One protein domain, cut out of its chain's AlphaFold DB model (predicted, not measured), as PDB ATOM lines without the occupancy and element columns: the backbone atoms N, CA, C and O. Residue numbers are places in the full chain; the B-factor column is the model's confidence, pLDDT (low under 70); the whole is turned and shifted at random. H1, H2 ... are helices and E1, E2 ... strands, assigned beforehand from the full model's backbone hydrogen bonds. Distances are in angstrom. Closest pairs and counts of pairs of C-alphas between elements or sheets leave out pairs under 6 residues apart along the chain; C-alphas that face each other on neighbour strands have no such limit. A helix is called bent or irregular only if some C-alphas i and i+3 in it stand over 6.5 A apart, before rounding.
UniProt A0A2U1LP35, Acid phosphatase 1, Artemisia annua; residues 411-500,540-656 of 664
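Overview. This is residues 411 to 500 and 540 to 656 of the 664 residues of the protein "Acid phosphatase 1" of Artemisia annua (UniProt A0A2U1LP35). A twisted, all-parallel sheet of five strands is the middle of three layers, with H3, H6 and H7 covering one face and H8 the other. H1, H2, H4 and H5 lie off the sheet, beyond the ends at which its strands finish. The printed part has 207 residues with nine named helices and five named strands, in the chain order H1 H2 H3 E1 H4 H5 H6 E2 H7 E3 H8 E4 H9 E5; the class is mixed. It is compact, with a radius of gyration of the C-alphas of 16.9 A, and elongated, spanning 56 by 36 by 33 A.

Arrangement. The strongly twisted sheet runs from edge strand E3, residues 602 to 606, through E2, 573 to 581, E1, 472 to 476, and E4, 632 to 638, to edge strand E5, 652 to 655. Within hydrogen-bond range are N 604 and O 576 at 2.8 A for E3 and E2, N 575 and O 474 at 2.9 A for E2 and E1, N 475 and O 635 at 2.9 A for E1 and E4, and N 654 and O 636 at 2.8 A for E4 and E5. H3, residues 444 to 463, lies over E4 and E5, along the strands, at a height over the sheet of 9.7 A. H6, residues 558 to 570, on the same face, touches H3 at a shallow tilt of 8 degrees, the same way; their closest C-alphas, of Glu 451 and Pro 559, are 5.2 A apart. H7, residues 582 to 595, also on that face, lies over E3 and E2, slantwise to the strands. H8, residues 615 to 628, is on the opposite face. H9, residues 641 to 644, only grazes the sheet and touches residues 615 to 619 of H8 alone, the closest C-alphas being those of Val 616 and Ser 642, 4.5 A. E2, H7, E3 and E4, H9, E5 are strand-helix-strand units, parallel neighbour strands with a helix between; E3, H8, E4 is a split one, with E2 and E1 between its strands; the three crossovers are right-handed. H5, residues 542 to 551, touches residues 584 to 588 of H7 alone, the closest C-alphas being those of Leu 550 and Ile 587, 6.2 A. H4, residues 486 to 489, is close to H5 but not clearly touching, with C-alphas 488 and 548 7.0 A apart. H1, residues 411 to 419, touches H2, residues 431 to 441, the closest C-alphas being those of Cys 411 and Cys 433, 5.4 A. Every O i to N i+4 pair is within hydrogen-bond range in H1, H3, H5, H6 and H8, but 5 of 7 in H2 and 8 of 10 in H7; H4 and H9 are too short for such a pair.

Along the chain. H1 begins at C-alpha 411 (-18.069, -6.443, 5.648), and E5 ends at C-alpha 655 (-2.901, -16.136, -1.775). From first to last C-alpha H3 measures 28.3 A, E2 22.5 A, H8 19.8 A, H7 19.7 A and H6 18.5 A. E2 bends by 54 degrees at residue 578. H2 and H7 are irregular: C-alphas 432 and 435 are 7.5 A apart, and C-alphas 583 and 586 7.7 A.

Size, cuts and confidence. The two C-alphas farthest apart, of Gly 468 and Lys 500, are 56.3 A apart. Residues 501 to 539 are not printed, and C-alphas 500 and 540 are 14.4 A apart across the cut, in the link from H4 to H5. The link from H1 to H2 is long. The mean pLDDT of the printed part is 94.9, with residues 497 to 500 under 70.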
ATOM      1  N   CYS A 411     -19.517  -6.644   5.710       96.25
ATOM      2  CA  CYS A 411     -18.069  -6.443   5.648       96.25
ATOM      3  C   CYS A 411     -17.276  -7.757   5.558       96.25
ATOM      4  O   CYS A 411     -16.267  -7.804   4.852       96.25
ATOM      5  N   ARG A 412     -17.766  -8.851   6.160       95.94
ATOM      6  CA  ARG A 412     -17.241 -10.208   5.930       95.94
ATOM      7  C   ARG A 412     -17.430 -10.633   4.473       95.94
ATOM      8  O   ARG A 412     -16.470 -11.085   3.854       95.94
ATOM      9  N   SER A 413     -18.621 -10.442   3.904       96.38
ATOM     10  CA  SER A 413     -18.883 -10.724   2.485       96.38
ATOM     11  C   SER A 413     -18.033  -9.855   1.553       96.38
ATOM     12  O   SER A 413     -17.512 -10.359   0.562       96.38
ATOM     13  N   TRP A 414     -17.829  -8.574   1.888       96.62
ATOM     14  CA  TRP A 414     -16.912  -7.695   1.159       96.62
ATOM     15  C   TRP A 414     -15.468  -8.212   1.205       96.62
ATOM     16  O   TRP A 414     -14.855  -8.321   0.146       96.62
ATOM     17  N   ARG A 415     -14.947  -8.614   2.379       97.00
ATOM     18  CA  ARG A 415     -13.606  -9.219   2.497       97.00
ATOM     19  C   ARG A 415     -13.478 -10.450   1.606       97.00
ATOM     20  O   ARG A 415     -12.553 -10.514   0.810       97.00
ATOM     21  N   VAL A 416     -14.418 -11.391   1.682       96.56
ATOM     22  CA  VAL A 416     -14.392 -12.601   0.840       96.56
ATOM     23  C   VAL A 416     -14.405 -12.243  -0.652       96.56
ATOM     24  O   VAL A 416     -13.657 -12.831  -1.428       96.56
ATOM     25  N   ALA A 417     -15.185 -11.239  -1.066       97.06
ATOM     26  CA  ALA A 417     -15.208 -10.779  -2.455       97.06
ATOM     27  C   ALA A 417     -13.902 -10.080  -2.895       97.06
ATOM     28  O   ALA A 417     -13.510 -10.223  -4.052       97.06
ATOM     29  N   VAL A 418     -13.220  -9.360  -1.997       95.12
ATOM     30  CA  VAL A 418     -11.870  -8.811  -2.228       95.12
ATOM     31  C   VAL A 418     -10.852  -9.938  -2.396       95.12
ATOM     32  O   VAL A 418     -10.142  -9.976  -3.399       95.12
ATOM     33  N   GLU A 419     -10.808 -10.873  -1.447       96.69
ATOM     34  CA  GLU A 419      -9.834 -11.970  -1.438       96.69
ATOM     35  C   GLU A 419     -10.002 -12.903  -2.641       96.69
ATOM     36  O   GLU A 419      -9.012 -13.372  -3.192       96.69
ATOM     37  N   ALA A 420     -11.234 -13.101  -3.117       96.00
ATOM     38  CA  ALA A 420     -11.543 -13.865  -4.325       96.00
ATOM     39  C   ALA A 420     -11.401 -13.072  -5.646       96.00
ATOM     40  O   ALA A 420     -11.736 -13.600  -6.702       96.00
ATOM     41  N   ASN A 421     -10.939 -11.814  -5.614       94.88
ATOM     42  CA  ASN A 421     -10.825 -10.923  -6.784       94.88
ATOM     43  C   ASN A 421     -12.153 -10.659  -7.536       94.88
ATOM     44  O   ASN A 421     -12.155 -10.340  -8.724       94.88
ATOM     45  N   ASN A 422     -13.294 -10.770  -6.849       96.00
ATOM     46  CA  ASN A 422     -14.632 -10.581  -7.425       96.00
ATOM     47  C   ASN A 422     -15.054  -9.103  -7.523       96.00
ATOM     48  O   ASN A 422     -16.101  -8.790  -8.093       96.00
ATOM     49  N   LEU A 423     -14.274  -8.180  -6.951       92.31
ATOM     50  CA  LEU A 423     -14.536  -6.741  -6.993       92.31
ATOM     51  C   LEU A 423     -13.612  -6.036  -7.990       92.31
ATOM     52  O   LEU A 423     -12.445  -6.386  -8.141       92.31
ATOM     53  N   SER A 424     -14.117  -4.980  -8.630       88.81
ATOM     54  CA  SER A 424     -13.273  -4.070  -9.413       88.81
ATOM     55  C   SER A 424     -12.214  -3.381  -8.531       88.81
ATOM     56  O   SER A 424     -12.463  -3.200  -7.334       88.81
ATOM     57  N   PRO A 425     -11.080  -2.924  -9.105       88.62
ATOM     58  CA  PRO A 425     -10.027  -2.222  -8.372       88.62
ATOM     59  C   PRO A 425     -10.553  -1.112  -7.455       88.62
ATOM     60  O   PRO A 425     -11.218  -0.170  -7.899       88.62
ATOM     61  N   TRP A 426     -10.230  -1.221  -6.169       89.06
ATOM     62  CA  TRP A 426     -10.655  -0.306  -5.111       89.06
ATOM     63  C   TRP A 426      -9.448   0.440  -4.521       89.06
ATOM     64  O   TRP A 426      -8.306   0.024  -4.685       89.06
ATOM     65  N   LYS A 427      -9.693   1.604  -3.900       86.44
ATOM     66  CA  LYS A 427      -8.628   2.523  -3.437       86.44
ATOM     67  C   LYS A 427      -8.485   2.626  -1.921       86.44
ATOM     68  O   LYS A 427      -7.418   2.971  -1.435       86.44
ATOM     69  N   THR A 428      -9.577   2.399  -1.205       88.62
ATOM     70  CA  THR A 428      -9.674   2.406   0.256       88.62
ATOM     71  C   THR A 428     -10.744   1.401   0.644       88.62
ATOM     72  O   THR A 428     -11.677   1.173  -0.134       88.62
ATOM     73  N   ILE A 429     -10.651   0.848   1.848       91.44
ATOM     74  CA  ILE A 429     -11.729   0.019   2.398       91.44
ATOM     75  C   ILE A 429     -13.019   0.856   2.567       91.44
ATOM     76  O   ILE A 429     -12.925   2.084   2.712       91.44
ATOM     77  N   PRO A 430     -14.222   0.249   2.533       91.81
ATOM     78  CA  PRO A 430     -15.469   0.946   2.845       91.81
ATOM     79  C   PRO A 430     -15.438   1.538   4.261       91.81
ATOM     80  O   PRO A 430     -14.930   0.899   5.184       91.81
ATOM     81  N   GLU A 431     -16.006   2.733   4.444       90.25
ATOM     82  CA  GLU A 431     -16.027   3.429   5.742       90.25
ATOM     83  C   GLU A 431     -16.751   2.600   6.813       90.25
ATOM     84  O   GLU A 431     -16.287   2.503   7.948       90.25
ATOM     85  N   GLU A 432     -17.832   1.913   6.433       90.69
ATOM     86  CA  GLU A 432     -18.564   1.009   7.323       90.69
ATOM     87  C   GLU A 432     -17.755  -0.235   7.748       90.69
ATOM     88  O   GLU A 432     -18.091  -0.873   8.744       90.69
ATOM     89  N   CYS A 433     -16.674  -0.570   7.035       94.69
ATOM     90  CA  CYS A 433     -15.876  -1.775   7.264       94.69
ATOM     91  C   CYS A 433     -14.555  -1.536   8.006       94.69
ATOM     92  O   CYS A 433     -13.836  -2.500   8.259       94.69
ATOM     93  N   VAL A 434     -14.239  -0.301   8.407       92.31
ATOM     94  CA  VAL A 434     -12.981   0.026   9.110       92.31
ATOM     95  C   VAL A 434     -12.828  -0.750  10.415       92.31
ATOM     96  O   VAL A 434     -11.789  -1.369  10.650       92.31
ATOM     97  N   ASP A 435     -13.869  -0.761  11.250       92.56
ATOM     98  CA  ASP A 435     -13.838  -1.507  12.509       92.56
ATOM     99  C   ASP A 435     -13.827  -3.024  12.271       92.56
ATOM    100  O   ASP A 435     -13.133  -3.730  12.996       92.56
ATOM    101  N   TYR A 436     -14.487  -3.529  11.219       95.31
ATOM    102  CA  TYR A 436     -14.416  -4.947  10.840       95.31
ATOM    103  C   TYR A 436     -13.003  -5.362  10.402       95.31
ATOM    104  O   TYR A 436     -12.479  -6.357  10.896       95.31
ATOM    105  N   VAL A 437     -12.362  -4.598   9.509       95.94
ATOM    106  CA  VAL A 437     -10.993  -4.883   9.040       95.94
ATOM    107  C   VAL A 437     -10.015  -4.837  10.210       95.94
ATOM    108  O   VAL A 437      -9.176  -5.719  10.346       95.94
ATOM    109  N   LYS A 438     -10.161  -3.867  11.113       94.94
ATOM    110  CA  LYS A 438      -9.376  -3.794  12.348       94.94
ATOM    111  C   LYS A 438      -9.628  -4.977  13.294       94.94
ATOM    112  O   LYS A 438      -8.663  -5.516  13.829       94.94
ATOM    113  N   GLU A 439     -10.886  -5.366  13.526       95.00
ATOM    114  CA  GLU A 439     -11.247  -6.548  14.334       95.00
ATOM    115  C   GLU A 439     -10.655  -7.834  13.722       95.00
ATOM    116  O   GLU A 439     -10.168  -8.686  14.461       95.00
ATOM    117  N   TYR A 440     -10.626  -7.946  12.388       96.81
ATOM    118  CA  TYR A 440     -10.026  -9.064  11.656       96.81
ATOM    119  C   TYR A 440      -8.491  -9.084  11.750       96.81
ATOM    120  O   TYR A 440      -7.934 -10.063  12.236       96.81
ATOM    121  N   MET A 441      -7.807  -8.000  11.355       96.81
ATOM    122  CA  MET A 441      -6.334  -7.925  11.290       96.81
ATOM    123  C   MET A 441      -5.644  -8.020  12.660       96.81
ATOM    124  O   MET A 441      -4.480  -8.402  12.737       96.81
ATOM    125  N   LEU A 442      -6.333  -7.637  13.741       94.56
ATOM    126  CA  LEU A 442      -5.851  -7.787  15.123       94.56
ATOM    127  C   LEU A 442      -6.370  -9.064  15.806       94.56
ATOM    128  O   LEU A 442      -6.035  -9.309  16.967       94.56
ATOM    129  N   GLY A 443      -7.248  -9.813  15.141       92.12
ATOM    130  CA  GLY A 443      -7.928 -10.983  15.681       92.12
ATOM    131  C   GLY A 443      -7.301 -12.302  15.224       92.12
ATOM    132  O   GLY A 443      -6.545 -12.335  14.252       92.12
ATOM    133  N   PRO A 444      -7.665 -13.422  15.873       93.94
ATOM    134  CA  PRO A 444      -7.147 -14.743  15.517       93.94
ATOM    135  C   PRO A 444      -7.557 -15.177  14.103       93.94
ATOM    136  O   PRO A 444      -6.882 -16.001  13.505       93.94
ATOM    137  N   SER A 445      -8.632 -14.622  13.531       94.69
ATOM    138  CA  SER A 445      -9.075 -14.967  12.175       94.69
ATOM    139  C   SER A 445      -8.045 -14.632  11.094       94.69
ATOM    140  O   SER A 445      -7.955 -15.369  10.121       94.69
ATOM    141  N   TYR A 446      -7.269 -13.554  11.244       97.00
ATOM    142  CA  TYR A 446      -6.198 -13.242  10.293       97.00
ATOM    143  C   TYR A 446      -5.030 -14.227  10.421       97.00
ATOM    144  O   TYR A 446      -4.528 -14.720   9.416       97.00
ATOM    145  N   GLU A 447      -4.645 -14.571  11.652       95.50
ATOM    146  CA  GLU A 447      -3.597 -15.562  11.922       95.50
ATOM    147  C   GLU A 447      -3.986 -16.951  11.386       95.50
ATOM    148  O   GLU A 447      -3.209 -17.548  10.649       95.50
ATOM    149  N   ILE A 448      -5.220 -17.405  11.634       97.81
ATOM    150  CA  ILE A 448      -5.754 -18.688  11.144       97.81
ATOM    151  C   ILE A 448      -5.836 -18.728   9.609       97.81
ATOM    152  O   ILE A 448      -5.415 -19.717   9.008       97.81
ATOM    153  N   ASP A 449      -6.339 -17.669   8.960       98.12
ATOM    154  CA  ASP A 449      -6.410 -17.604   7.491       98.12
ATOM    155  C   ASP A 449      -4.992 -17.702   6.869       98.12
ATOM    156  O   ASP A 449      -4.803 -18.350   5.838       98.12
ATOM    157  N   LEU A 450      -3.972 -17.115   7.514       98.31
ATOM    158  CA  LEU A 450      -2.570 -17.210   7.087       98.31
ATOM    159  C   LEU A 450      -1.912 -18.563   7.400       98.31
ATOM    160  O   LEU A 450      -1.140 -19.064   6.577       98.31
ATOM    161  N   GLU A 451      -2.191 -19.154   8.565       98.44
ATOM    162  CA  GLU A 451      -1.733 -20.499   8.936       98.44
ATOM    163  C   GLU A 451      -2.271 -21.545   7.966       98.44
ATOM    164  O   GLU A 451      -1.504 -22.373   7.481       98.44
ATOM    165  N   MET A 452      -3.556 -21.475   7.613       98.50
ATOM    166  CA  MET A 452      -4.186 -22.408   6.678       98.50
ATOM    167  C   MET A 452      -3.497 -22.393   5.307       98.50
ATOM    168  O   MET A 452      -3.087 -23.441   4.810       98.50
ATOM    169  N   VAL A 453      -3.291 -21.205   4.726       98.50
ATOM    170  CA  VAL A 453      -2.613 -21.057   3.426       98.50
ATOM    171  C   VAL A 453      -1.140 -21.472   3.502       98.50
ATOM    172  O   VAL A 453      -0.634 -22.109   2.577       98.50
ATOM    173  N   SER A 454      -0.447 -21.154   4.600       98.69
ATOM    174  CA  SER A 454       0.971 -21.504   4.782       98.69
ATOM    175  C   SER A 454       1.183 -23.004   5.007       98.69
ATOM    176  O   SER A 454       2.154 -23.566   4.500       98.69
ATOM    177  N   ASN A 455       0.266 -23.675   5.708       98.69
ATOM    178  CA  ASN A 455       0.302 -25.120   5.919       98.69
ATOM    179  C   ASN A 455       0.016 -25.884   4.620       98.69
ATOM    180  O   ASN A 455       0.787 -26.775   4.271       98.69
ATOM    181  N   GLU A 456      -1.002 -25.478   3.854       98.69
ATOM    182  CA  GLU A 456      -1.297 -26.038   2.525       98.69
ATOM    183  C   GLU A 456      -0.116 -25.850   1.551       98.69
ATOM    184  O   GLU A 456       0.267 -26.764   0.817       98.69
ATOM    185  N   ALA A 457       0.524 -24.677   1.580       98.81
ATOM    186  CA  ALA A 457       1.742 -24.415   0.819       98.81
ATOM    187  C   ALA A 457       2.903 -25.333   1.235       98.81
ATOM    188  O   ALA A 457       3.614 -25.857   0.376       98.81
ATOM    189  N   ALA A 458       3.073 -25.575   2.535       98.75
ATOM    190  CA  ALA A 458       4.097 -26.466   3.062       98.75
ATOM    191  C   ALA A 458       3.821 -27.947   2.730       98.75
ATOM    192  O   ALA A 458       4.754 -28.695   2.439       98.75
ATOM    193  N   GLU A 459       2.559 -28.386   2.726       98.69
ATOM    194  CA  GLU A 459       2.170 -29.737   2.292       98.69
ATOM    195  C   GLU A 459       2.412 -29.943   0.800       98.69
ATOM    196  O   GLU A 459       3.049 -30.926   0.411       98.69
ATOM    197  N   PHE A 460       2.029 -28.969  -0.029       98.81
ATOM    198  CA  PHE A 460       2.382 -28.975  -1.443       98.81
ATOM    199  C   PHE A 460       3.901 -29.033  -1.643       98.81
ATOM    200  O   PHE A 460       4.376 -29.898  -2.374       98.81
ATOM    201  N   ALA A 461       4.675 -28.192  -0.950       98.62
ATOM    202  CA  ALA A 461       6.135 -28.198  -1.027       98.62
ATOM    203  C   ALA A 461       6.737 -29.574  -0.692       98.62
ATOM    204  O   ALA A 461       7.635 -30.034  -1.395       98.62
ATOM    205  N   ARG A 462       6.214 -30.256   0.338       98.56
ATOM    206  CA  ARG A 462       6.618 -31.622   0.718       98.56
ATOM    207  C   ARG A 462       6.245 -32.686  -0.318       98.56
ATOM    208  O   ARG A 462       6.944 -33.691  -0.409       98.56
ATOM    209  N   SER A 463       5.169 -32.490  -1.083       98.19
ATOM    210  CA  SER A 463       4.732 -33.427  -2.131       98.19
ATOM    211  C   SER A 463       5.552 -33.354  -3.427       98.19
ATOM    212  O   SER A 463       5.529 -34.296  -4.221       98.19
ATOM    213  N   VAL A 464       6.280 -32.256  -3.665       97.50
ATOM    214  CA  VAL A 464       7.020 -32.051  -4.916       97.50
ATOM    215  C   VAL A 464       8.342 -32.819  -4.898       97.50
ATOM    216  O   VAL A 464       9.235 -32.553  -4.096       97.50
ATOM    217  N   ALA A 465       8.519 -33.709  -5.874       96.12
ATOM    218  CA  ALA A 465       9.816 -34.303  -6.173       96.12
ATOM    219  C   ALA A 465      10.715 -33.292  -6.916       96.12
ATOM    220  O   ALA A 465      10.588 -33.109  -8.129       96.12
ATOM    221  N   LEU A 466      11.623 -32.633  -6.188       96.00
ATOM    222  CA  LEU A 466      12.636 -31.741  -6.771       96.00
ATOM    223  C   LEU A 466      13.573 -32.510  -7.713       96.00
ATOM    224  O   LEU A 466      13.931 -33.657  -7.444       96.00
ATOM    225  N   LYS A 467      14.046 -31.870  -8.790       94.19
ATOM    226  CA  LYS A 467      14.938 -32.532  -9.766       94.19
ATOM    227  C   LYS A 467      16.383 -32.688  -9.290       94.19
ATOM    228  O   LYS A 467      17.155 -33.389  -9.935       94.19
ATOM    229  N   GLY A 468      16.775 -32.004  -8.213       92.12
ATOM    230  CA  GLY A 468      18.134 -32.053  -7.659       92.12
ATOM    231  C   GLY A 468      19.203 -31.280  -8.446       92.12
ATOM    232  O   GLY A 468      20.339 -31.199  -7.994       92.12
ATOM    233  N   ASP A 469      18.852 -30.655  -9.575       95.50
ATOM    234  CA  ASP A 469      19.732 -29.748 -10.336       95.50
ATOM    235  C   ASP A 469      19.898 -28.360  -9.678       95.50
ATOM    236  O   ASP A 469      20.690 -27.540 -10.134       95.50
ATOM    237  N   GLY A 470      19.152 -28.095  -8.600       95.00
ATOM    238  CA  GLY A 470      19.181 -26.833  -7.870       95.00
ATOM    239  C   GLY A 470      18.453 -25.678  -8.559       95.00
ATOM    240  O   GLY A 470      18.725 -24.542  -8.183       95.00
ATOM    241  N   MET A 471      17.561 -25.948  -9.522       96.94
ATOM    242  CA  MET A 471      16.814 -24.935 -10.289       96.94
ATOM    243  C   MET A 471      15.313 -24.855  -9.938       96.94
ATOM    244  O   MET A 471      14.609 -23.999 -10.474       96.94
ATOM    245  N   ASP A 472      14.792 -25.720  -9.062       98.44
ATOM    246  CA  ASP A 472      13.410 -25.625  -8.560       98.44
ATOM    247  C   ASP A 472      13.290 -24.482  -7.541       98.44
ATOM    248  O   ASP A 472      13.995 -24.465  -6.531       98.44
ATOM    249  N   ALA A 473      12.405 -23.521  -7.810       98.56
ATOM    250  CA  ALA A 473      12.313 -22.265  -7.075       98.56
ATOM    251  C   ALA A 473      10.929 -22.004  -6.465       98.56
ATOM    252  O   ALA A 473       9.893 -22.383  -7.018       98.56
ATOM    253  N   TRP A 474      10.936 -21.282  -5.346       98.88
ATOM    254  CA  TRP A 474       9.768 -20.698  -4.699       98.88
ATOM    255  C   TRP A 474       9.886 -19.173  -4.696       98.88
ATOM    256  O   TRP A 474      10.913 -18.620  -4.292       98.88
ATOM    257  N   VAL A 475       8.835 -18.491  -5.150       98.88
ATOM    258  CA  VAL A 475       8.755 -17.025  -5.165       98.88
ATOM    259  C   VAL A 475       7.946 -16.542  -3.965       98.88
ATOM    260  O   VAL A 475       6.887 -17.090  -3.671       98.88
ATOM    261  N   PHE A 476       8.423 -15.503  -3.289       98.88
ATOM    262  CA  PHE A 476       7.672 -14.781  -2.264       98.88
ATOM    263  C   PHE A 476       7.626 -13.292  -2.611       98.88
ATOM    264  O   PHE A 476       8.657 -12.711  -2.963       98.88
ATOM    265  N   ASP A 477       6.470 -12.645  -2.462       98.81
ATOM    266  CA  ASP A 477       6.457 -11.201  -2.189       98.81
ATOM    267  C   ASP A 477       7.021 -10.907  -0.775       98.81
ATOM    268  O   ASP A 477       7.304 -11.825  -0.010       98.81
ATOM    269  N   VAL A 478       7.255  -9.641  -0.420       98.75
ATOM    270  CA  VAL A 478       7.792  -9.224   0.882       98.75
ATOM    271  C   VAL A 478       6.762  -8.514   1.764       98.75
ATOM    272  O   VAL A 478       6.741  -8.790   2.959       98.75
ATOM    273  N   ASP A 479       5.942  -7.609   1.234       98.19
ATOM    274  CA  ASP A 479       5.094  -6.700   2.018       98.19
ATOM    275  C   ASP A 479       3.708  -7.314   2.225       98.19
ATOM    276  O   ASP A 479       3.121  -7.833   1.290       98.19
ATOM    277  N   GLU A 480       3.223  -7.379   3.468       97.94
ATOM    278  CA  GLU A 480       2.039  -8.174   3.863       97.94
ATOM    279  C   GLU A 480       2.132  -9.686   3.538       97.94
ATOM    280  O   GLU A 480       1.243 -10.454   3.905       97.94
ATOM    281  N   THR A 481       3.254 -10.137   2.963       98.69
ATOM    282  CA  THR A 481       3.560 -11.540   2.657       98.69
ATOM    283  C   THR A 481       4.594 -12.132   3.618       98.69
ATOM    284  O   THR A 481       4.320 -13.148   4.254       98.69
ATOM    285  N   LEU A 482       5.771 -11.506   3.774       98.81
ATOM    286  CA  LEU A 482       6.813 -11.923   4.735       98.81
ATOM    287  C   LEU A 482       6.949 -10.942   5.906       98.81
ATOM    288  O   LEU A 482       7.149 -11.357   7.049       98.81
ATOM    289  N   LEU A 483       6.847  -9.643   5.626       98.69
ATOM    290  CA  LEU A 483       6.937  -8.542   6.576       98.69
ATOM    291  C   LEU A 483       5.579  -7.850   6.683       98.69
ATOM    292  O   LEU A 483       5.014  -7.432   5.677       98.69
ATOM    293  N   SER A 484       5.071  -7.679   7.900       98.06
ATOM    294  CA  SER A 484       3.809  -6.978   8.128       98.06
ATOM    295  C   SER A 484       4.031  -5.480   8.334       98.06
ATOM    296  O   SER A 484       4.687  -5.050   9.285       98.06
ATOM    297  N   ASN A 485       3.409  -4.670   7.486       97.06
ATOM    298  CA  ASN A 485       3.252  -3.231   7.647       97.06
ATOM    299  C   ASN A 485       1.980  -2.875   8.444       97.06
ATOM    300  O   ASN A 485       1.635  -1.697   8.570       97.06
ATOM    301  N   LEU A 486       1.303  -3.849   9.066       95.12
ATOM    302  CA  LEU A 486       0.186  -3.618   9.991       95.12
ATOM    303  C   LEU A 486       0.473  -2.543  11.067       95.12
ATOM    304  O   LEU A 486      -0.437  -1.763  11.347       95.12
ATOM    305  N   PRO A 487       1.690  -2.384  11.642       95.31
ATOM    306  CA  PRO A 487       1.971  -1.283  12.572       95.31
ATOM    307  C   PRO A 487       1.896   0.120  11.937       95.31
ATOM    308  O   PRO A 487       1.566   1.085  12.632       95.31
ATOM    309  N   TYR A 488       2.158   0.242  10.630       93.25
ATOM    310  CA  TYR A 488       1.891   1.459   9.859       93.25
ATOM    311  C   TYR A 488       0.386   1.622   9.640       93.25
ATOM    312  O   TYR A 488      -0.182   2.648  10.023       93.25
ATOM    313  N   TYR A 489      -0.293   0.607   9.097       91.19
ATOM    314  CA  TYR A 489      -1.723   0.692   8.788       91.19
ATOM    315  C   TYR A 489      -2.597   0.917  10.030       91.19
ATOM    316  O   TYR A 489      -3.572   1.666   9.963       91.19
ATOM    317  N   ALA A 490      -2.204   0.404  11.197       90.75
ATOM    318  CA  ALA A 490      -2.872   0.654  12.473       90.75
ATOM    319  C   ALA A 490      -2.892   2.140  12.887       90.75
ATOM    320  O   ALA A 490      -3.800   2.573  13.601       90.75
ATOM    321  N   GLN A 491      -1.918   2.930  12.424       87.25
ATOM    322  CA  GLN A 491      -1.852   4.383  12.627       87.25
ATOM    323  C   GLN A 491      -2.592   5.161  11.521       87.25
ATOM    324  O   GLN A 491      -3.061   6.277  11.762       87.25
ATOM    325  N   HIS A 492      -2.769   4.537  10.353       86.31
ATOM    326  CA  HIS A 492      -3.346   5.100   9.127       86.31
ATOM    327  C   HIS A 492      -4.733   4.522   8.773       86.31
ATOM    328  O   HIS A 492      -5.145   4.521   7.618       86.31
ATOM    329  N   GLY A 493      -5.480   4.039   9.773       86.31
ATOM    330  CA  GLY A 493      -6.890   3.661   9.614       86.31
ATOM    331  C   GLY A 493      -7.144   2.334   8.891       86.31
ATOM    332  O   GLY A 493      -8.213   2.166   8.318       86.31
ATOM    333  N   TYR A 494      -6.192   1.394   8.918       89.81
ATOM    334  CA  TYR A 494      -6.321   0.028   8.378       89.81
ATOM    335  C   TYR A 494      -6.680  -0.043   6.879       89.81
ATOM    336  O   TYR A 494      -7.271  -1.020   6.434       89.81
ATOM    337  N   GLY A 495      -6.334   0.993   6.103       84.31
ATOM    338  CA  GLY A 495      -6.721   1.128   4.689       84.31
ATOM    339  C   GLY A 495      -7.775   2.208   4.416       84.31
ATOM    340  O   GLY A 495      -8.132   2.449   3.261       84.31
ATOM    341  N   PHE A 496      -8.270   2.887   5.457       84.44
ATOM    342  CA  PHE A 496      -9.187   4.021   5.343       84.44
ATOM    343  C   PHE A 496      -8.559   5.334   5.820       84.44
ATOM    344  O   PHE A 496      -8.416   5.600   7.016       84.44
ATOM    345  N   TYR A 497      -8.269   6.214   4.865       65.06
ATOM    346  CA  TYR A 497      -7.773   7.561   5.130       65.06
ATOM    347  C   TYR A 497      -8.930   8.562   5.266       65.06
ATOM    348  O   TYR A 497      -9.213   9.343   4.355       65.06
ATOM    349  N   ALA A 498      -9.587   8.587   6.430       49.09
ATOM    350  CA  ALA A 498     -10.409   9.736   6.816       49.09
ATOM    351  C   ALA A 498      -9.518  10.930   7.180       49.09
ATOM    352  O   ALA A 498      -8.741  10.886   8.139       49.09
ATOM    353  N   PHE A 499      -9.674  12.034   6.450       40.72
ATOM    354  CA  PHE A 499      -8.939  13.274   6.689       40.72
ATOM    355  C   PHE A 499      -9.233  13.814   8.104       40.72
ATOM    356  O   PHE A 499     -10.302  14.373   8.364       40.72
ATOM    357  N   LYS A 500      -8.268  13.709   9.033       39.44
ATOM    358  CA  LYS A 500      -8.362  14.254  10.405       39.44
ATOM    359  C   LYS A 500      -8.242  15.789  10.444       39.44
ATOM    360  O   LYS A 500      -7.395  16.351  11.143       39.44
ATOM    361  N   PHE A 540      -3.557   6.849  -0.642       75.56
ATOM    362  CA  PHE A 540      -2.344   6.330   0.002       75.56
ATOM    363  C   PHE A 540      -1.090   7.205  -0.214       75.56
ATOM    364  O   PHE A 540      -0.672   7.447  -1.349       75.56
ATOM    365  N   ASP A 541      -0.493   7.673   0.886       81.25
ATOM    366  CA  ASP A 541       0.697   8.526   0.850       81.25
ATOM    367  C   ASP A 541       1.968   7.672   0.747       81.25
ATOM    368  O   ASP A 541       2.534   7.219   1.746       81.25
ATOM    369  N   HIS A 542       2.430   7.492  -0.492       81.94
ATOM    370  CA  HIS A 542       3.683   6.811  -0.810       81.94
ATOM    371  C   HIS A 542       4.904   7.416  -0.091       81.94
ATOM    372  O   HIS A 542       5.825   6.680   0.240       81.94
ATOM    373  N   VAL A 543       4.928   8.727   0.182       86.50
ATOM    374  CA  VAL A 543       6.067   9.392   0.842       86.50
ATOM    375  C   VAL A 543       6.083   9.092   2.341       86.50
ATOM    376  O   VAL A 543       7.156   8.961   2.931       86.50
ATOM    377  N   GLU A 544       4.916   8.973   2.977       87.88
ATOM    378  CA  GLU A 544       4.826   8.565   4.384       87.88
ATOM    379  C   GLU A 544       5.080   7.060   4.556       87.88
ATOM    380  O   GLU A 544       5.765   6.659   5.497       87.88
ATOM    381  N   PHE A 545       4.607   6.224   3.624       89.31
ATOM    382  CA  PHE A 545       4.924   4.793   3.625       89.31
ATOM    383  C   PHE A 545       6.417   4.524   3.377       89.31
ATOM    384  O   PHE A 545       7.014   3.707   4.075       89.31
ATOM    385  N   ASP A 546       7.061   5.262   2.467       91.38
ATOM    386  CA  ASP A 546       8.506   5.149   2.234       91.38
ATOM    387  C   ASP A 546       9.322   5.454   3.501       91.38
ATOM    388  O   ASP A 546      10.317   4.776   3.764       91.38
ATOM    389  N   LYS A 547       8.893   6.413   4.337       93.31
ATOM    390  CA  LYS A 547       9.537   6.671   5.642       93.31
ATOM    391  C   LYS A 547       9.422   5.470   6.575       93.31
ATOM    392  O   LYS A 547      10.420   5.108   7.188       93.31
ATOM    393  N   TRP A 548       8.248   4.843   6.650       94.56
ATOM    394  CA  TRP A 548       8.043   3.619   7.429       94.56
ATOM    395  C   TRP A 548       8.938   2.472   6.938       94.56
ATOM    396  O   TRP A 548       9.615   1.831   7.742       94.56
ATOM    397  N   VAL A 549       9.034   2.259   5.621       94.88
ATOM    398  CA  VAL A 549       9.942   1.251   5.045       94.88
ATOM    399  C   VAL A 549      11.403   1.545   5.407       94.88
ATOM    400  O   VAL A 549      12.147   0.617   5.725       94.88
ATOM    401  N   LEU A 550      11.810   2.820   5.421       95.56
ATOM    402  CA  LEU A 550      13.155   3.252   5.820       95.56
ATOM    403  C   LEU A 550      13.459   3.070   7.320       95.56
ATOM    404  O   LEU A 550      14.637   3.043   7.680       95.56
ATOM    405  N   GLU A 551      12.458   2.897   8.193       95.62
ATOM    406  CA  GLU A 551      12.698   2.518   9.595       95.62
ATOM    407  C   GLU A 551      13.240   1.083   9.714       95.62
ATOM    408  O   GLU A 551      14.037   0.802  10.610       95.62
ATOM    409  N   GLY A 552      12.850   0.178   8.805       95.81
ATOM    410  CA  GLY A 552      13.347  -1.203   8.765       95.81
ATOM    411  C   GLY A 552      12.918  -2.073   9.952       95.81
ATOM    412  O   GLY A 552      13.659  -2.975  10.351       95.81
ATOM    413  N   VAL A 553      11.744  -1.794  10.535       96.88
ATOM    414  CA  VAL A 553      11.227  -2.431  11.765       96.88
ATOM    415  C   VAL A 553       9.963  -3.281  11.564       96.88
ATOM    416  O   VAL A 553       9.342  -3.681  12.550       96.88
ATOM    417  N   ALA A 554       9.563  -3.574  10.323       97.81
ATOM    418  CA  ALA A 554       8.368  -4.375  10.051       97.81
ATOM    419  C   ALA A 554       8.534  -5.813  10.608       97.81
ATOM    420  O   ALA A 554       9.528  -6.469  10.282       97.81
ATOM    421  N   PRO A 555       7.635  -6.320  11.474       98.19
ATOM    422  CA  PRO A 555       7.747  -7.671  12.028       98.19
ATOM    423  C   PRO A 555       7.523  -8.763  10.972       98.19
ATOM    424  O   PRO A 555       6.836  -8.542   9.976       98.19
ATOM    425  N   ALA A 556       8.057  -9.963  11.219       98.50
ATOM    426  CA  ALA A 556       7.734 -11.144  10.420       98.50
ATOM    427  C   ALA A 556       6.253 -11.522  10.553       98.50
ATOM    428  O   ALA A 556       5.704 -11.516  11.657       98.50
ATOM    429  N   ILE A 557       5.654 -11.960   9.450       98.56
ATOM    430  CA  ILE A 557       4.414 -12.733   9.470       98.56
ATOM    431  C   ILE A 557       4.787 -14.174   9.833       98.56
ATOM    432  O   ILE A 557       5.526 -14.837   9.104       98.56
ATOM    433  N   LYS A 558       4.340 -14.638  11.007       98.38
ATOM    434  CA  LYS A 558       4.830 -15.887  11.609       98.38
ATOM    435  C   LYS A 558       4.539 -17.136  10.755       98.38
ATOM    436  O   LYS A 558       5.503 -17.864  10.518       98.38
ATOM    437  N   PRO A 559       3.319 -17.356  10.219       98.62
ATOM    438  CA  PRO A 559       3.054 -18.496   9.337       98.62
ATOM    439  C   PRO A 559       3.929 -18.495   8.074       98.62
ATOM    440  O   PRO A 559       4.487 -19.525   7.696       98.62
ATOM    441  N   SER A 560       4.151 -17.319   7.480       98.56
ATOM    442  CA  SER A 560       5.017 -17.153   6.310       98.56
ATOM    443  C   SER A 560       6.490 -17.438   6.611       98.56
ATOM    444  O   SER A 560       7.195 -17.972   5.760       98.56
ATOM    445  N   LEU A 561       6.971 -17.109   7.816       98.81
ATOM    446  CA  LEU A 561       8.321 -17.462   8.265       98.81
ATOM    447  C   LEU A 561       8.480 -18.976   8.445       98.81
ATOM    448  O   LEU A 561       9.533 -19.519   8.112       98.81
ATOM    449  N   ASP A 562       7.450 -19.668   8.925       98.75
ATOM    450  CA  ASP A 562       7.478 -21.126   9.053       98.75
ATOM    451  C   ASP A 562       7.470 -21.805   7.676       98.75
ATOM    452  O   ASP A 562       8.326 -22.653   7.417       98.75
ATOM    453  N   LEU A 563       6.603 -21.356   6.758       98.81
ATOM    454  CA  LEU A 563       6.610 -21.789   5.356       98.81
ATOM    455  C   LEU A 563       7.973 -21.538   4.694       98.81
ATOM    456  O   LEU A 563       8.536 -22.455   4.103       98.81
ATOM    457  N   TYR A 564       8.523 -20.325   4.819       98.88
ATOM    458  CA  TYR A 564       9.824 -19.945   4.257       98.88
ATOM    459  C   TYR A 564      10.947 -20.881   4.732       98.88
ATOM    460  O   TYR A 564      11.748 -21.361   3.929       98.88
ATOM    461  N   ASN A 565      10.996 -21.172   6.036       98.81
ATOM    462  CA  ASN A 565      11.995 -22.075   6.602       98.81
ATOM    463  C   ASN A 565      11.792 -23.527   6.145       98.81
ATOM    464  O   ASN A 565      12.776 -24.230   5.920       98.81
ATOM    465  N   GLU A 566      10.546 -23.975   5.972       98.69
ATOM    466  CA  GLU A 566      10.235 -25.310   5.456       98.69
ATOM    467  C   GLU A 566      10.652 -25.465   3.986       98.69
ATOM    468  O   GLU A 566      11.348 -26.427   3.657       98.69
ATOM    469  N   VAL A 567      10.328 -24.512   3.102       98.50
ATOM    470  CA  VAL A 567      10.759 -24.584   1.692       98.50
ATOM    471  C   VAL A 567      12.281 -24.470   1.551       98.50
ATOM    472  O   VAL A 567      12.871 -25.195   0.748       98.50
ATOM    473  N   LEU A 568      12.944 -23.664   2.394       98.19
ATOM    474  CA  LEU A 568      14.409 -23.626   2.474       98.19
ATOM    475  C   LEU A 568      14.982 -24.995   2.874       98.19
ATOM    476  O   LEU A 568      15.919 -25.489   2.251       98.19
ATOM    477  N   ARG A 569      14.403 -25.628   3.905       98.06
ATOM    478  CA  ARG A 569      14.819 -26.941   4.426       98.06
ATOM    479  C   ARG A 569      14.613 -28.067   3.411       98.06
ATOM    480  O   ARG A 569      15.394 -29.015   3.395       98.06
ATOM    481  N   LEU A 570      13.574 -27.974   2.581       98.25
ATOM    482  CA  LEU A 570      13.287 -28.923   1.503       98.25
ATOM    483  C   LEU A 570      14.220 -28.758   0.288       98.25
ATOM    484  O   LEU A 570      14.276 -29.657  -0.543       98.25
ATOM    485  N   GLY A 571      14.986 -27.664   0.204       97.81
ATOM    486  CA  GLY A 571      15.979 -27.435  -0.850       97.81
ATOM    487  C   GLY A 571      15.477 -26.630  -2.052       97.81
ATOM    488  O   GLY A 571      16.134 -26.635  -3.093       97.81
ATOM    489  N   PHE A 572      14.342 -25.934  -1.927       98.56
ATOM    490  CA  PHE A 572      13.900 -24.968  -2.937       98.56
ATOM    491  C   PHE A 572      14.830 -23.751  -2.977       98.56
ATOM    492  O   PHE A 572      15.299 -23.272  -1.944       98.56
ATOM    493  N   ARG A 573      15.027 -23.197  -4.177       98.31
ATOM    494  CA  ARG A 573      15.661 -21.889  -4.376       98.31
ATOM    495  C   ARG A 573      14.685 -20.777  -4.047       98.31
ATOM    496  O   ARG A 573      13.577 -20.770  -4.574       98.31
ATOM    497  N   LEU A 574      15.071 -19.827  -3.206       98.69
ATOM    498  CA  LEU A 574      14.147 -18.803  -2.721       98.69
ATOM    499  C   LEU A 574      14.387 -17.471  -3.424       98.69
ATOM    500  O   LEU A 574      15.479 -16.897  -3.364       98.69
ATOM    501  N   VAL A 575      13.339 -16.971  -4.077       98.81
ATOM    502  CA  VAL A 575      13.349 -15.694  -4.788       98.81
ATOM    503  C   VAL A 575      12.358 -14.738  -4.141       98.81
ATOM    504  O   VAL A 575      11.155 -14.977  -4.136       98.81
ATOM    505  N   LEU A 576      12.865 -13.627  -3.619       98.88
ATOM    506  CA  LEU A 576      12.055 -12.547  -3.069       98.88
ATOM    507  C   LEU A 576      11.794 -11.506  -4.167       98.88
ATOM    508  O   LEU A 576      12.746 -10.962  -4.725       98.88
ATOM    509  N   LEU A 577      10.528 -11.229  -4.485       98.69
ATOM    510  CA  LEU A 577      10.103 -10.344  -5.576       98.69
ATOM    511  C   LEU A 577       9.109  -9.294  -5.060       98.69
ATOM    512  O   LEU A 577       7.900  -9.522  -5.035       98.69
ATOM    513  N   THR A 578       9.628  -8.128  -4.676       98.06
ATOM    514  CA  THR A 578       8.867  -7.065  -3.994       98.06
ATOM    515  C   THR A 578       8.578  -5.861  -4.889       98.06
ATOM    516  O   THR A 578       9.331  -5.542  -5.808       98.06
ATOM    517  N   GLY A 579       7.478  -5.162  -4.596       95.44
ATOM    518  CA  GLY A 579       7.157  -3.860  -5.181       95.44
ATOM    519  C   GLY A 579       7.991  -2.685  -4.651       95.44
ATOM    520  O   GLY A 579       7.893  -1.600  -5.223       95.44
ATOM    521  N   ARG A 580       8.806  -2.871  -3.599       95.88
ATOM    522  CA  ARG A 580       9.739  -1.844  -3.093       95.88
ATOM    523  C   ARG A 580      10.737  -1.428  -4.176       95.88
ATOM    524  O   ARG A 580      11.103  -2.233  -5.029       95.88
ATOM    525  N   ALA A 581      11.199  -0.182  -4.116       95.31
ATOM    526  CA  ALA A 581      12.220   0.343  -5.019       95.31
ATOM    527  C   ALA A 581      13.651  -0.042  -4.579       95.31
ATOM    528  O   ALA A 581      13.919  -0.273  -3.398       95.31
ATOM    529  N   GLU A 582      14.561  -0.137  -5.550       96.81
ATOM    530  CA  GLU A 582      15.950  -0.600  -5.405       96.81
ATOM    531  C   GLU A 582      16.764   0.232  -4.392       96.81
ATOM    532  O   GLU A 582      17.607  -0.310  -3.674       96.81
ATOM    533  N   ASP A 583      16.443   1.523  -4.240       95.69
ATOM    534  CA  ASP A 583      17.017   2.431  -3.232       95.69
ATOM    535  C   ASP A 583      16.851   1.915  -1.785       95.69
ATOM    536  O   ASP A 583      17.691   2.168  -0.917       95.69
ATOM    537  N   LYS A 584      15.802   1.126  -1.530       96.62
ATOM    538  CA  LYS A 584      15.471   0.532  -0.225       96.62
ATOM    539  C   LYS A 584      16.056  -0.868  -0.028       96.62
ATOM    540  O   LYS A 584      15.766  -1.495   0.999       96.62
ATOM    541  N   ARG A 585      16.888  -1.379  -0.951       98.06
ATOM    542  CA  ARG A 585      17.483  -2.733  -0.873       98.06
ATOM    543  C   ARG A 585      18.158  -2.990   0.475       98.06
ATOM    544  O   ARG A 585      17.822  -3.961   1.146       98.06
ATOM    545  N   THR A 586      19.065  -2.111   0.904       98.38
ATOM    546  CA  THR A 586      19.844  -2.292   2.145       98.38
ATOM    547  C   THR A 586      18.957  -2.368   3.388       98.38
ATOM    548  O   THR A 586      19.158  -3.238   4.235       98.38
ATOM    549  N   ILE A 587      17.946  -1.500   3.495       98.31
ATOM    550  CA  ILE A 587      17.012  -1.513   4.631       98.31
ATOM    551  C   ILE A 587      16.128  -2.764   4.593       98.31
ATOM    552  O   ILE A 587      15.942  -3.410   5.620       98.31
ATOM    553  N   THR A 588      15.662  -3.165   3.408       98.44
ATOM    554  CA  THR A 588      14.845  -4.375   3.224       98.44
ATOM    555  C   THR A 588      15.616  -5.642   3.611       98.44
ATOM    556  O   THR A 588      15.093  -6.454   4.369       98.44
ATOM    557  N   ILE A 589      16.883  -5.775   3.198       98.62
ATOM    558  CA  ILE A 589      17.769  -6.884   3.603       98.62
ATOM    559  C   ILE A 589      17.942  -6.921   5.125       98.62
ATOM    560  O   ILE A 589      17.803  -7.986   5.732       98.62
ATOM    561  N   ASN A 590      18.217  -5.774   5.753       98.56
ATOM    562  CA  ASN A 590      18.392  -5.685   7.204       98.56
ATOM    563  C   ASN A 590      17.108  -6.075   7.949       98.56
ATOM    564  O   ASN A 590      17.165  -6.883   8.877       98.56
ATOM    565  N   ASN A 591      15.955  -5.563   7.512       98.69
ATOM    566  CA  ASN A 591      14.660  -5.865   8.112       98.69
ATOM    567  C   ASN A 591      14.324  -7.360   7.987       98.69
ATOM    568  O   ASN A 591      13.974  -7.969   8.994       98.69
ATOM    569  N   LEU A 592      14.473  -7.964   6.801       98.81
ATOM    570  CA  LEU A 592      14.277  -9.404   6.582       98.81
ATOM    571  C   LEU A 592      15.180 -10.237   7.509       98.81
ATOM    572  O   LEU A 592      14.704 -11.107   8.239       98.81
ATOM    573  N   THR A 593      16.470  -9.889   7.558       98.44
ATOM    574  CA  THR A 593      17.494 -10.565   8.373       98.44
ATOM    575  C   THR A 593      17.212 -10.477   9.877       98.44
ATOM    576  O   THR A 593      17.495 -11.424  10.621       98.44
ATOM    577  N   MET A 594      16.668  -9.347  10.341       98.25
ATOM    578  CA  MET A 594      16.232  -9.138  11.727       98.25
ATOM    579  C   MET A 594      14.913  -9.849  12.047       98.25
ATOM    580  O   MET A 594      14.751 -10.336  13.163       98.25
ATOM    581  N   ALA A 595      13.999  -9.928  11.079       98.31
ATOM    582  CA  ALA A 595      12.709 -10.602  11.197       98.31
ATOM    583  C   ALA A 595      12.832 -12.143  11.179       98.31
ATOM    584  O   ALA A 595      11.960 -12.831  11.699       98.31
ATOM    585  N   GLY A 596      13.933 -12.681  10.642       98.31
ATOM    586  CA  GLY A 596      14.284 -14.108  10.692       98.31
ATOM    587  C   GLY A 596      14.551 -14.735   9.323       98.31
ATOM    588  O   GLY A 596      15.218 -15.765   9.250       98.31
ATOM    589  N   PHE A 597      14.112 -14.086   8.246       98.69
ATOM    590  CA  PHE A 597      14.341 -14.514   6.868       98.69
ATOM    591  C   PHE A 597      15.822 -14.373   6.507       98.69
ATOM    592  O   PHE A 597      16.422 -13.316   6.711       98.69
ATOM    593  N   ARG A 598      16.435 -15.448   6.002       97.50
ATOM    594  CA  ARG A 598      17.864 -15.526   5.644       97.50
ATOM    595  C   ARG A 598      18.069 -16.524   4.510       97.50
ATOM    596  O   ARG A 598      17.226 -17.390   4.300       97.50
ATOM    597  N   ASN A 599      19.216 -16.444   3.839       97.56
ATOM    598  CA  ASN A 599      19.656 -17.415   2.827       97.56
ATOM    599  C   ASN A 599      18.729 -17.529   1.596       97.56
ATOM    600  O   ASN A 599      18.605 -18.611   1.033       97.56
ATOM    601  N   TRP A 600      18.084 -16.434   1.178       98.44
ATOM    602  CA  TRP A 600      17.443 -16.377  -0.140       98.44
ATOM    603  C   TRP A 600      18.505 -16.327  -1.249       98.44
ATOM    604  O   TRP A 600      19.565 -15.721  -1.073       98.44
ATOM    605  N   ASP A 601      18.214 -16.915  -2.408       98.19
ATOM    606  CA  ASP A 601      19.118 -16.918  -3.562       98.19
ATOM    607  C   ASP A 601      19.042 -15.599  -4.347       98.19
ATOM    608  O   ASP A 601      20.054 -15.106  -4.847       98.19
ATOM    609  N   LYS A 602      17.847 -14.998  -4.446       98.12
ATOM    610  CA  LYS A 602      17.617 -13.727  -5.155       98.12
ATOM    611  C   LYS A 602      16.675 -12.807  -4.382       98.12
ATOM    612  O   LYS A 602      15.691 -13.252  -3.801       98.12
ATOM    613  N   LEU A 603      16.962 -11.507  -4.430       98.62
ATOM    614  CA  LEU A 603      16.069 -10.435  -3.980       98.62
ATOM    615  C   LEU A 603      15.954  -9.400  -5.104       98.62
ATOM    616  O   LEU A 603      16.943  -8.754  -5.461       98.62
ATOM    617  N   ILE A 604      14.752  -9.258  -5.647       98.50
ATOM    618  CA  ILE A 604      14.410  -8.407  -6.783       98.50
ATOM    619  C   ILE A 604      13.485  -7.297  -6.277       98.50
ATOM    620  O   ILE A 604      12.412  -7.567  -5.734       98.50
ATOM    621  N   LEU A 605      13.931  -6.057  -6.458       98.12
ATOM    622  CA  LEU A 605      13.178  -4.830  -6.211       98.12
ATOM    623  C   LEU A 605      12.916  -4.139  -7.561       98.12
ATOM    624  O   LEU A 605      13.469  -4.541  -8.589       98.12
ATOM    625  N   ARG A 606      12.075  -3.104  -7.571       96.06
ATOM    626  CA  ARG A 606      11.858  -2.252  -8.748       96.06
ATOM    627  C   ARG A 606      13.053  -1.333  -8.985       96.06
ATOM    628  O   ARG A 606      13.422  -0.574  -8.090       96.06
ATOM    629  N   VAL A 607      13.592  -1.348 -10.200       95.88
ATOM    630  CA  VAL A 607      14.563  -0.343 -10.670       95.88
ATOM    631  C   VAL A 607      13.841   0.855 -11.303       95.88
ATOM    632  O   VAL A 607      12.628   0.807 -11.518       95.88
ATOM    633  N   ASP A 608      14.565   1.932 -11.617       91.38
ATOM    634  CA  ASP A 608      13.973   3.152 -12.192       91.38
ATOM    635  C   ASP A 608      13.246   2.883 -13.525       91.38
ATOM    636  O   ASP A 608      12.212   3.489 -13.812       91.38
ATOM    637  N   GLU A 609      13.717   1.915 -14.318       91.38
ATOM    638  CA  GLU A 609      13.082   1.469 -15.563       91.38
ATOM    639  C   GLU A 609      11.775   0.685 -15.345       91.38
ATOM    640  O   GLU A 609      11.071   0.377 -16.313       91.38
ATOM    641  N   ASP A 610      11.433   0.325 -14.103       90.62
ATOM    642  CA  ASP A 610      10.150  -0.275 -13.724       90.62
ATOM    643  C   ASP A 610       9.104   0.762 -13.284       90.62
ATOM    644  O   ASP A 610       7.942   0.402 -13.046       90.62
ATOM    645  N   HIS A 611       9.463   2.047 -13.214       83.50
ATOM    646  CA  HIS A 611       8.511   3.118 -12.942       83.50
ATOM    647  C   HIS A 611       7.425   3.198 -14.029       83.50
ATOM    648  O   HIS A 611       7.682   3.118 -15.229       83.50
ATOM    649  N   GLY A 612       6.167   3.317 -13.595       85.38
ATOM    650  CA  GLY A 612       4.990   3.311 -14.473       85.38
ATOM    651  C   GLY A 612       4.482   1.923 -14.896       85.38
ATOM    652  O   GLY A 612       3.367   1.835 -15.407       85.38
ATOM    653  N   LYS A 613       5.221   0.827 -14.652       92.06
ATOM    654  CA  LYS A 613       4.710  -0.544 -14.868       92.06
ATOM    655  C   LYS A 613       3.764  -0.944 -13.732       92.06
ATOM    656  O   LYS A 613       4.136  -0.809 -12.563       92.06
ATOM    657  N   THR A 614       2.597  -1.508 -14.061       94.00
ATOM    658  CA  THR A 614       1.663  -2.094 -13.074       94.00
ATOM    659  C   THR A 614       2.336  -3.198 -12.250       94.00
ATOM    660  O   THR A 614       3.427  -3.667 -12.603       94.00
ATOM    661  N   ALA A 615       1.736  -3.612 -11.133       93.75
ATOM    662  CA  ALA A 615       2.309  -4.688 -10.323       93.75
ATOM    663  C   ALA A 615       2.312  -6.021 -11.079       93.75
ATOM    664  O   ALA A 615       3.370  -6.650 -11.159       93.75
ATOM    665  N   VAL A 616       1.201  -6.373 -11.740       95.75
ATOM    666  CA  VAL A 616       1.117  -7.553 -12.616       95.75
ATOM    667  C   VAL A 616       2.209  -7.518 -13.686       95.75
ATOM    668  O   VAL A 616       2.915  -8.509 -13.861       95.75
ATOM    669  N   ALA A 617       2.387  -6.399 -14.399       96.56
ATOM    670  CA  ALA A 617       3.339  -6.316 -15.510       96.56
ATOM    671  C   ALA A 617       4.797  -6.430 -15.039       96.56
ATOM    672  O   ALA A 617       5.575  -7.186 -15.621       96.56
ATOM    673  N   PHE A 618       5.164  -5.720 -13.967       97.12
ATOM    674  CA  PHE A 618       6.495  -5.817 -13.365       97.12
ATOM    675  C   PHE A 618       6.787  -7.244 -12.885       97.12
ATOM    676  O   PHE A 618       7.767  -7.847 -13.325       97.12
ATOM    677  N   LYS A 619       5.918  -7.821 -12.044       97.88
ATOM    678  CA  LYS A 619       6.163  -9.147 -11.462       97.88
ATOM    679  C   LYS A 619       6.127 -10.259 -12.507       97.88
ATOM    680  O   LYS A 619       6.965 -11.152 -12.447       97.88
ATOM    681  N   SER A 620       5.259 -10.166 -13.514       97.75
ATOM    682  CA  SER A 620       5.255 -11.095 -14.657       97.75
ATOM    683  C   SER A 620       6.571 -11.067 -15.432       97.75
ATOM    684  O   SER A 620       7.139 -12.120 -15.707       97.75
ATOM    685  N   ASN A 621       7.095  -9.873 -15.735       97.44
ATOM    686  CA  ASN A 621       8.376  -9.739 -16.427       97.44
ATOM    687  C   ASN A 621       9.531 -10.298 -15.583       97.44
ATOM    688  O   ASN A 621      10.357 -11.034 -16.112       97.44
ATOM    689  N   LYS A 622       9.557 -10.041 -14.268       98.06
ATOM    690  CA  LYS A 622      10.598 -10.589 -13.384       98.06
ATOM    691  C   LYS A 622      10.503 -12.103 -13.202       98.06
ATOM    692  O   LYS A 622      11.526 -12.774 -13.269       98.06
ATOM    693  N   ARG A 623       9.299 -12.676 -13.081       98.38
ATOM    694  CA  ARG A 623       9.110 -14.139 -13.128       98.38
ATOM    695  C   ARG A 623       9.547 -14.730 -14.468       98.38
ATOM    696  O   ARG A 623      10.141 -15.804 -14.482       98.38
ATOM    697  N   LYS A 624       9.316 -14.021 -15.578       98.00
ATOM    698  CA  LYS A 624       9.807 -14.423 -16.897       98.00
ATOM    699  C   LYS A 624      11.339 -14.430 -16.963       98.00
ATOM    700  O   LYS A 624      11.891 -15.459 -17.341       98.00
ATOM    701  N   GLU A 625      12.004 -13.358 -16.530       97.81
ATOM    702  CA  GLU A 625      13.472 -13.286 -16.436       97.81
ATOM    703  C   GLU A 625      14.031 -14.471 -15.619       97.81
ATOM    704  O   GLU A 625      14.926 -15.171 -16.086       97.81
ATOM    705  N   ILE A 626      13.432 -14.789 -14.462       97.81
ATOM    706  CA  ILE A 626      13.815 -15.950 -13.633       97.81
ATOM    707  C   ILE A 626      13.644 -17.284 -14.392       97.81
ATOM    708  O   ILE A 626      14.508 -18.157 -14.310       97.81
ATOM    709  N   THR A 627      12.562 -17.466 -15.158       97.69
ATOM    710  CA  THR A 627      12.394 -18.680 -15.984       97.69
ATOM    711  C   THR A 627      13.373 -18.752 -17.161       97.69
ATOM    712  O   THR A 627      13.788 -19.845 -17.535       97.69
ATOM    713  N   GLU A 628      13.785 -17.612 -17.725       97.50
ATOM    714  CA  GLU A 628      14.778 -17.536 -18.810       97.50
ATOM    715  C   GLU A 628      16.211 -17.798 -18.309       97.50
ATOM    716  O   GLU A 628      17.025 -18.348 -19.046       97.50
ATOM    717  N   GLU A 629      16.497 -17.531 -17.029       96.50
ATOM    718  CA  GLU A 629      17.697 -18.012 -16.320       96.50
ATOM    719  C   GLU A 629      17.686 -19.537 -16.052       96.50
ATOM    720  O   GLU A 629      18.671 -20.089 -15.562       96.50
ATOM    721  N   GLY A 630      16.587 -20.234 -16.367       96.62
ATOM    722  CA  GLY A 630      16.445 -21.690 -16.259       96.62
ATOM    723  C   GLY A 630      15.785 -22.196 -14.972       96.62
ATOM    724  O   GLY A 630      15.654 -23.412 -14.802       96.62
ATOM    725  N   PHE A 631      15.354 -21.310 -14.067       97.88
ATOM    726  CA  PHE A 631      14.622 -21.722 -12.866       97.88
ATOM    727  C   PHE A 631      13.212 -22.215 -13.209       97.88
ATOM    728  O   PHE A 631      12.536 -21.705 -14.105       97.88
ATOM    729  N   ARG A 632      12.723 -23.182 -12.432       98.12
ATOM    730  CA  ARG A 632      11.346 -23.676 -12.493       98.12
ATOM    731  C   ARG A 632      10.579 -23.137 -11.302       98.12
ATOM    732  O   ARG A 632      10.862 -23.509 -10.168       98.12
ATOM    733  N   LEU A 633       9.616 -22.261 -11.557       98.38
ATOM    734  CA  LEU A 633       8.783 -21.683 -10.509       98.38
ATOM    735  C   LEU A 633       7.750 -22.724 -10.060       98.38
ATOM    736  O   LEU A 633       6.768 -22.969 -10.758       98.38
ATOM    737  N   ILE A 634       7.984 -23.365  -8.918       98.62
ATOM    738  CA  ILE A 634       7.097 -24.404  -8.381       98.62
ATOM    739  C   ILE A 634       6.013 -23.783  -7.502       98.62
ATOM    740  O   ILE A 634       4.829 -24.035  -7.715       98.62
ATOM    741  N   GLY A 635       6.416 -22.941  -6.550       98.62
ATOM    742  CA  GLY A 635       5.510 -22.222  -5.660       98.62
ATOM    743  C   GLY A 635       5.645 -20.710  -5.805       98.62
ATOM    744  O   GLY A 635       6.717 -20.195  -6.128       98.62
ATOM    745  N   ASN A 636       4.549 -19.996  -5.568       98.88
ATOM    746  CA  ASN A 636       4.521 -18.540  -5.495       98.88
ATOM    747  C   ASN A 636       3.562 -18.102  -4.383       98.88
ATOM    748  O   ASN A 636       2.398 -18.498  -4.397       98.88
ATOM    749  N   SER A 637       4.039 -17.305  -3.433       98.81
ATOM    750  CA  SER A 637       3.274 -16.845  -2.271       98.81
ATOM    751  C   SER A 637       3.226 -15.318  -2.242       98.81
ATOM    752  O   SER A 637       4.268 -14.668  -2.326       98.81
ATOM    753  N   GLY A 638       2.027 -14.751  -2.113       98.62
ATOM    754  CA  GLY A 638       1.812 -13.302  -2.126       98.62
ATOM    755  C   GLY A 638       0.454 -12.900  -1.554       98.62
ATOM    756  O   GLY A 638      -0.490 -13.696  -1.558       98.62
ATOM    757  N   ASP A 639       0.350 -11.672  -1.055       98.38
ATOM    758  CA  ASP A 639      -0.867 -11.093  -0.484       98.38
ATOM    759  C   ASP A 639      -1.765 -10.426  -1.541       98.38
ATOM    760  O   ASP A 639      -2.930 -10.134  -1.267       98.38
ATOM    761  N   GLN A 640      -1.269 -10.212  -2.763       97.31
ATOM    762  CA  GLN A 640      -2.022  -9.625  -3.870       97.31
ATOM    763  C   GLN A 640      -2.150 -10.590  -5.050       97.31
ATOM    764  O   GLN A 640      -1.233 -11.326  -5.415       97.31
ATOM    765  N   TRP A 641      -3.274 -10.510  -5.765       97.19
ATOM    766  CA  TRP A 641      -3.420 -11.227  -7.037       97.19
ATOM    767  C   TRP A 641      -2.418 -10.755  -8.098       97.19
ATOM    768  O   TRP A 641      -2.060 -11.534  -8.982       97.19
ATOM    769  N   SER A 642      -1.884  -9.533  -7.986       96.50
ATOM    770  CA  SER A 642      -0.788  -9.053  -8.834       96.50
ATOM    771  C   SER A 642       0.526  -9.825  -8.672       96.50
ATOM    772  O   SER A 642       1.367  -9.804  -9.572       96.50
ATOM    773  N   ASP A 643       0.700 -10.538  -7.559       97.69
ATOM    774  CA  ASP A 643       1.895 -11.342  -7.283       97.69
ATOM    775  C   ASP A 643       1.818 -12.706  -7.956       97.69
ATOM    776  O   ASP A 643       2.840 -13.282  -8.330       97.69
ATOM    777  N   LEU A 644       0.590 -13.198  -8.125       97.69
ATOM    778  CA  LEU A 644       0.262 -14.568  -8.505       97.69
ATOM    779  C   LEU A 644      -0.183 -14.692  -9.970       97.69
ATOM    780  O   LEU A 644      -0.020 -15.748 -10.572       97.69
ATOM    781  N   THR A 645      -0.717 -13.622 -10.562       94.88
ATOM    782  CA  THR A 645      -1.295 -13.622 -11.919       94.88
ATOM    783  C   THR A 645      -0.384 -12.975 -12.969       94.88
ATOM    784  O   THR A 645       0.657 -12.387 -12.656       94.88
ATOM    785  N   GLY A 646      -0.771 -13.103 -14.242       94.06
ATOM    786  CA  GLY A 646      -0.037 -12.600 -15.405       94.06
ATOM    787  C   GLY A 646       0.694 -13.715 -16.156       94.06
ATOM    788  O   GLY A 646       0.153 -14.809 -16.298       94.06
ATOM    789  N   SER A 647       1.901 -13.453 -16.665       93.56
ATOM    790  CA  SER A 647       2.726 -14.464 -17.356       93.56
ATOM    791  C   SER A 647       3.785 -15.082 -16.435       93.56
ATOM    792  O   SER A 647       4.038 -14.571 -15.342       93.56
ATOM    793  N   SER A 648       4.372 -16.212 -16.851       95.88
ATOM    794  CA  SER A 648       5.329 -17.004 -16.055       95.88
ATOM    795  C   SER A 648       4.843 -17.229 -14.615       95.88
ATOM    796  O   SER A 648       5.498 -16.855 -13.645       95.88
ATOM    797  N   VAL A 649       3.631 -17.768 -14.480       96.94
ATOM    798  CA  VAL A 649       3.048 -18.160 -13.188       96.94
ATOM    799  C   VAL A 649       3.719 -19.454 -12.707       96.94
ATOM    800  O   VAL A 649       4.136 -20.275 -13.525       96.94
ATOM    801  N   ALA A 650       3.856 -19.622 -11.392       97.81
ATOM    802  CA  ALA A 650       4.375 -20.856 -10.803       97.81
ATOM    803  C   ALA A 650       3.381 -22.023 -10.934       97.81
ATOM    804  O   ALA A 650       2.187 -21.796 -11.124       97.81
ATOM    805  N   VAL A 651       3.856 -23.265 -10.774       97.94
ATOM    806  CA  VAL A 651       3.005 -24.473 -10.813       97.94
ATOM    807  C   VAL A 651       1.832 -24.374  -9.830       97.94
ATOM    808  O   VAL A 651       0.714 -24.746 -10.181       97.94
ATOM    809  N   ARG A 652       2.054 -23.823  -8.630       98.50
ATOM    810  CA  ARG A 652       0.986 -23.476  -7.685       98.50
ATOM    811  C   ARG A 652       1.212 -22.102  -7.059       98.50
ATOM    812  O   ARG A 652       2.339 -21.713  -6.756       98.50
ATOM    813  N   SER A 653       0.120 -21.367  -6.872       98.38
ATOM    814  CA  SER A 653       0.105 -20.033  -6.268       98.38
ATOM    815  C   SER A 653      -0.713 -20.032  -4.978       98.38
ATOM    816  O   SER A 653      -1.750 -20.689  -4.909       98.38
ATOM    817  N   PHE A 654      -0.256 -19.281  -3.977       98.69
ATOM    818  CA  PHE A 654      -0.813 -19.244  -2.627       98.69
ATOM    819  C   PHE A 654      -1.105 -17.796  -2.223       98.69
ATOM    820  O   PHE A 654      -0.188 -16.986  -2.072       98.69
ATOM    821  N   LYS A 655      -2.394 -17.477  -2.083       98.62
ATOM    822  CA  LYS A 655      -2.901 -16.136  -1.775       98.62
ATOM    823  C   LYS A 655      -3.032 -15.954  -0.266       98.62
ATOM    824  O   LYS A 655      -3.914 -16.546   0.348       98.62
ATOM    825  N   LEU A 656      -2.175 -15.124   0.319       98.44
ATOM    826  CA  LEU A 656      -2.294 -14.688   1.712       98.44
ATOM    827  C   LEU A 656      -3.382 -13.608   1.809       98.44
ATOM    828  O   LEU A 656      -3.600 -12.873   0.845       98.44
TER     829      LEU A 656